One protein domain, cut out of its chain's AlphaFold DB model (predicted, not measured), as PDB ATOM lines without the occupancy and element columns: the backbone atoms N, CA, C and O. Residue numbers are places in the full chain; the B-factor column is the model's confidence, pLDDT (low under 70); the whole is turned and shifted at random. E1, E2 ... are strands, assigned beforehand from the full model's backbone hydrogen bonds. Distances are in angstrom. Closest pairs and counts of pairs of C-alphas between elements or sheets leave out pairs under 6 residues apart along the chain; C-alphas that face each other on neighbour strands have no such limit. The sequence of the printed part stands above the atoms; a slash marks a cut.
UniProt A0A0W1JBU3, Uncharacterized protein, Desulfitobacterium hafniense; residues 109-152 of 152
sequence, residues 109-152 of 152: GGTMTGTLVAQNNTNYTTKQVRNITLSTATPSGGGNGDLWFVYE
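Overview. This is residues 109 to 152 of the 152 residues of an uncharacterized protein of Desulfitobacterium hafniense (UniProt A0A0W1JBU3). There is little regular structure here: a flat, loose piece of chain with two short parallel strands side by side, E1 and E2, joined by a wide loop, and a long winding lead-in before them whose residues 110 to 115 stick out. The printed part has 44 residues with no named helix and two named strands, E1 then E2, in one parallel sheet. The class is all strand, though the named elements hold only 8 residues. The whole is loose, with a radius of gyration of the C-alphas of 11.7 A and spans of 34 by 27 by 10 A.

Along the chain. Residues 109 to 131 hold no named element; C-alpha 109 is at (169.804, 146.220, 185.581). E1, residues 132 to 135, begins with C-alpha 132 at (174.245, 137.559, 171.184). E2, residues 147 to 150, ends with C-alpha 150 at (177.549, 142.296, 180.284). Each strand is 9.8 A long from first to last C-alpha.

Arrangement. E1 and E2 are parallel neighbours, their directions 18 degrees apart. C-alphas 132 and 147 face each other at 4.9 A. N 133 and O 147, 2.9 A apart, are within hydrogen-bond range.

Size, cuts and confidence. The C-alphas farthest apart, of Thr 125 and Glu 152, are 34.5 A apart. The printed part has no cut, and 11 residues make the long link from E1 to E2. Low confidence includes residues 117 to 127.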
ATOM      1  N   GLY A 109     171.234 146.560 185.523       70.31
ATOM      2  CA  GLY A 109     169.804 146.220 185.581       70.31
ATOM      3  C   GLY A 109     168.871 147.072 184.707       70.31
ATOM      4  O   GLY A 109     167.652 146.934 184.803       70.31
ATOM      5  N   GLY A 110     169.405 147.947 183.849       74.69
ATOM      6  CA  GLY A 110     168.607 148.726 182.903       74.69
ATOM      7  C   GLY A 110     167.950 147.844 181.844       74.69
ATOM      8  O   GLY A 110     168.604 147.011 181.224       74.69
ATOM      9  N   THR A 111     166.653 148.042 181.598       69.88
ATOM     10  CA  THR A 111     165.951 147.378 180.489       69.88
ATOM     11  C   THR A 111     165.935 148.306 179.281       69.88
ATOM     12  O   THR A 111     165.360 149.391 179.342       69.88
ATOM     13  N   MET A 112     166.552 147.896 178.170       75.88
ATOM     14  CA  MET A 112     166.425 148.625 176.907       75.88
ATOM     15  C   MET A 112     165.014 148.419 176.347       75.88
ATOM     16  O   MET A 112     164.663 147.316 175.934       75.88
ATOM     17  N   THR A 113     164.197 149.471 176.324       64.25
ATOM     18  CA  THR A 113     162.873 149.443 175.690       64.25
ATOM     19  C   THR A 113     162.959 150.052 174.294       64.25
ATOM     20  O   THR A 113     163.242 151.241 174.159       64.25
ATOM     21  N   GLY A 114     162.722 149.257 173.250       67.12
ATOM     22  CA  GLY A 114     162.733 149.713 171.857       67.12
ATOM     23  C   GLY A 114     163.417 148.731 170.908       67.12
ATOM     24  O   GLY A 114     163.901 147.678 171.317       67.12
ATOM     25  N   THR A 115     163.450 149.072 169.620       63.12
ATOM     26  CA  THR A 115     164.118 148.256 168.600       63.12
ATOM     27  C   THR A 115     165.631 148.399 168.723       63.12
ATOM     28  O   THR A 115     166.183 149.461 168.439       63.12
ATOM     29  N   LEU A 116     166.319 147.318 169.090       71.00
ATOM     30  CA  LEU A 116     167.771 147.239 168.958       71.00
ATOM     31  C   LEU A 116     168.117 147.091 167.470       71.00
ATOM     32  O   LEU A 116     167.741 146.110 166.829       71.00
ATOM     33  N   VAL A 117     168.827 148.073 166.913       65.12
ATOM     34  CA  VAL A 117     169.297 148.043 165.522       65.12
ATOM     35  C   VAL A 117     170.780 147.703 165.518       65.12
ATOM     36  O   VAL A 117     171.599 148.490 165.986       65.12
ATOM     37  N   ALA A 118     171.140 146.549 164.956       63.47
ATOM     38  CA  ALA A 118     172.539 146.233 164.693       63.47
ATOM     39  C   ALA A 118     173.135 147.276 163.733       63.47
ATOM     40  O   ALA A 118     172.566 147.544 162.666       63.47
ATOM     41  N   GLN A 119     174.273 147.873 164.106       58.44
ATOM     42  CA  GLN A 119     175.037 148.711 163.183       58.44
ATOM     43  C   GLN A 119     175.472 147.883 161.970       58.44
ATOM     44  O   GLN A 119     175.724 146.681 162.073       58.44
ATOM     45  N   ASN A 120     175.522 148.534 160.806       58.91
ATOM     46  CA  ASN A 120     175.814 147.872 159.542       58.91
ATOM     47  C   ASN A 120     177.195 147.212 159.614       58.91
ATOM     48  O   ASN A 120     178.205 147.883 159.812       58.91
ATOM     49  N   ASN A 121     177.233 145.895 159.452       59.41
ATOM     50  CA  ASN A 121     178.483 145.171 159.349       59.41
ATOM     51  C   ASN A 121     178.972 145.270 157.905       59.41
ATOM     52  O   ASN A 121     178.325 144.745 157.007       59.41
ATOM     53  N   THR A 122     180.128 145.888 157.673       60.62
ATOM     54  CA  THR A 122     180.750 145.964 156.340       60.62
ATOM     55  C   THR A 122     181.038 144.596 155.705       60.62
ATOM     56  O   THR A 122     181.250 144.531 154.502       60.62
ATOM     57  N   ASN A 123     181.004 143.505 156.480       63.62
ATOM     58  CA  ASN A 123     181.188 142.135 155.996       63.62
ATOM     59  C   ASN A 123     179.890 141.435 155.549       63.62
ATOM     60  O   ASN A 123     179.975 140.341 155.000       63.62
ATOM     61  N   TYR A 124     178.700 142.012 155.777       57.62
ATOM     62  CA  TYR A 124     177.427 141.398 155.374       57.62
ATOM     63  C   TYR A 124     176.537 142.406 154.654       57.62
ATOM     64  O   TYR A 124     176.393 143.556 155.055       57.62
ATOM     65  N   THR A 125     175.898 141.956 153.577       58.75
ATOM     66  CA  THR A 125     175.037 142.775 152.712       58.75
ATOM     67  C   THR A 125     173.696 143.156 153.350       58.75
ATOM     68  O   THR A 125     172.967 143.973 152.792       58.75
ATOM     69  N   THR A 126     173.361 142.607 154.523       58.50
ATOM     70  CA  THR A 126     172.137 142.926 155.274       58.50
ATOM     71  C   THR A 126     172.453 143.215 156.743       58.50
ATOM     72  O   THR A 126     173.436 142.715 157.289       58.50
ATOM     73  N   LYS A 127     171.617 144.031 157.401       64.44
ATOM     74  CA  LYS A 127     171.732 144.324 158.840       64.44
ATOM     75  C   LYS A 127     171.452 143.049 159.644       64.44
ATOM     76  O   LYS A 127     170.292 142.683 159.812       64.44
ATOM     77  N   GLN A 128     172.492 142.378 160.130       71.00
ATOM     78  CA  GLN A 128     172.373 141.128 160.886       71.00
ATOM     79  C   GLN A 128     173.082 141.245 162.239       71.00
ATOM     80  O   GLN A 128     174.225 141.697 162.307       71.00
ATOM     81  N   VAL A 129     172.406 140.806 163.307       73.12
ATOM     82  CA  VAL A 129     173.071 140.407 164.555       73.12
ATOM     83  C   VAL A 129     173.618 139.006 164.321       73.12
ATOM     84  O   VAL A 129     172.855 138.117 163.949       73.12
ATOM     85  N   ARG A 130     174.922 138.805 164.506       73.31
ATOM     86  CA  ARG A 130     175.541 137.487 164.313       73.31
ATOM     87  C   ARG A 130     175.492 136.664 165.588       73.31
ATOM     88  O   ARG A 130     174.935 135.577 165.586       73.31
ATOM     89  N   ASN A 131     176.032 137.217 166.671       70.50
ATOM     90  CA  ASN A 131     176.048 136.585 167.982       70.50
ATOM     91  C   ASN A 131     175.413 137.507 169.017       70.50
ATOM     92  O   ASN A 131     175.652 138.713 169.008       70.50
ATOM     93  N   ILE A 132     174.650 136.918 169.935       83.50
ATOM     94  CA  ILE A 132     174.245 137.559 171.184       83.50
ATOM     95  C   ILE A 132     174.950 136.810 172.302       83.50
ATOM     96  O   ILE A 132     174.657 135.642 172.547       83.50
ATOM     97  N   THR A 133     175.886 137.474 172.965       75.81
ATOM     98  CA  THR A 133     176.632 136.874 174.068       75.81
ATOM     99  C   THR A 133     176.256 137.560 175.371       75.81
ATOM    100  O   THR A 133     176.389 138.778 175.495       75.81
ATOM    101  N   LEU A 134     175.807 136.767 176.343       83.00
ATOM    102  CA  LEU A 134     175.540 137.201 177.709       83.00
ATOM    103  C   LEU A 134     176.699 136.728 178.589       83.00
ATOM    104  O   LEU A 134     176.957 135.529 178.663       83.00
ATOM    105  N   SER A 135     177.414 137.651 179.226       79.88
ATOM    106  CA  SER A 135     178.660 137.352 179.944       79.88
ATOM    107  C   SER A 135     178.807 138.230 181.184       79.88
ATOM    108  O   SER A 135     178.383 139.373 181.156       79.88
ATOM    109  N   THR A 136     179.455 137.749 182.246       82.50
ATOM    110  CA  THR A 136     179.923 138.617 183.348       82.50
ATOM    111  C   THR A 136     181.318 139.197 183.093       82.50
ATOM    112  O   THR A 136     181.753 140.134 183.756       82.50
ATOM    113  N   ALA A 137     182.040 138.660 182.106       79.12
ATOM    114  CA  ALA A 137     183.354 139.147 181.703       79.12
ATOM    115  C   ALA A 137     183.247 140.332 180.732       79.12
ATOM    116  O   ALA A 137     182.362 140.362 179.870       79.12
ATOM    117  N   THR A 138     184.208 141.259 180.820       71.56
ATOM    118  CA  THR A 138     184.349 142.367 179.869       71.56
ATOM    119  C   THR A 138     184.501 141.838 178.437       71.56
ATOM    120  O   THR A 138     185.267 140.892 178.230       71.56
ATOM    121  N   PRO A 139     183.841 142.450 177.439       77.69
ATOM    122  CA  PRO A 139     183.867 141.979 176.060       77.69
ATOM    123  C   PRO A 139     185.295 141.892 175.501       77.69
ATOM    124  O   PRO A 139     186.040 142.870 175.531       77.69
ATOM    125  N   SER A 140     185.679 140.725 174.982       77.69
ATOM    126  CA  SER A 140     187.022 140.447 174.458       77.69
ATOM    127  C   SER A 140     186.910 139.586 173.196       77.69
ATOM    128  O   SER A 140     186.448 138.450 173.262       77.69
ATOM    129  N   GLY A 141     187.278 140.140 172.031       70.44
ATOM    130  CA  GLY A 141     187.402 139.377 170.772       70.44
ATOM    131  C   GLY A 141     186.170 139.285 169.854       70.44
ATOM    132  O   GLY A 141     185.996 138.275 169.181       70.44
ATOM    133  N   GLY A 142     185.311 140.305 169.802       67.31
ATOM    134  CA  GLY A 142     184.068 140.267 169.020       67.31
ATOM    135  C   GLY A 142     184.301 140.776 167.612       67.31
ATOM    136  O   GLY A 142     185.114 141.678 167.404       67.31
ATOM    137  N   GLY A 143     183.590 140.218 166.637       70.88
ATOM    138  CA  GLY A 143     183.591 140.790 165.296       70.88
ATOM    139  C   GLY A 143     182.372 141.680 165.059       70.88
ATOM    140  O   GLY A 143     181.436 141.740 165.854       70.88
ATOM    141  N   ASN A 144     182.378 142.370 163.922       69.94
ATOM    142  CA  ASN A 144     181.287 143.255 163.523       69.94
ATOM    143  C   ASN A 144     179.916 142.546 163.601       69.94
ATOM    144  O   ASN A 144     179.775 141.426 163.124       69.94
ATOM    145  N   GLY A 145     178.886 143.199 164.139       71.12
ATOM    146  CA  GLY A 145     177.536 142.621 164.256       71.12
ATOM    147  C   GLY A 145     177.321 141.678 165.447       71.12
ATOM    148  O   GLY A 145     176.228 141.126 165.569       71.12
ATOM    149  N   ASP A 146     178.307 141.498 166.329       77.31
ATOM    150  CA  ASP A 146     178.114 140.806 167.607       77.31
ATOM    151  C   ASP A 146     177.561 141.786 168.657       77.31
ATOM    152  O   ASP A 146     177.999 142.934 168.753       77.31
ATOM    153  N   LEU A 147     176.588 141.335 169.449       79.12
ATOM    154  CA  LEU A 147     176.064 142.052 170.606       79.12
ATOM    155  C   LEU A 147     176.556 141.378 171.885       79.12
ATOM    156  O   LEU A 147     176.372 140.173 172.076       79.12
ATOM    157  N   TRP A 148     177.140 142.178 172.775       77.00
ATOM    158  CA  TRP A 148     177.549 141.747 174.103       77.00
ATOM    159  C   TRP A 148     176.709 142.419 175.174       77.00
ATOM    160  O   TRP A 148     176.697 143.643 175.289       77.00
ATOM    161  N   PHE A 149     176.049 141.596 175.978       79.12
ATOM    162  CA  PHE A 149     175.349 142.019 177.179       79.12
ATOM    163  C   PHE A 149     176.181 141.580 178.378       79.12
ATOM    164  O   PHE A 149     176.286 140.383 178.658       79.12
ATOM    165  N   VAL A 150     176.809 142.550 179.047       78.19
ATOM    166  CA  VAL A 150     177.549 142.296 180.284       78.19
ATOM    167  C   VAL A 150     176.598 142.447 181.461       78.19
ATOM    168  O   VAL A 150     175.927 143.473 181.561       78.19
ATOM    169  N   TYR A 151     176.517 141.437 182.321       77.75
ATOM    170  CA  TYR A 151     175.760 141.500 183.572       77.75
ATOM    171  C   TYR A 151     176.694 141.313 184.768       77.75
ATOM    172  O   TYR A 151     177.755 140.708 184.630       77.75
ATOM    173  N   GLU A 152     176.324 141.881 185.913       73.44
ATOM    174  CA  GLU A 152     177.044 141.694 187.182       73.44
ATOM    175  C   GLU A 152     176.661 140.374 187.858       73.44
ATOM    176  O   GLU A 152     175.474 139.979 187.758       73.44
TER     177      GLU A 152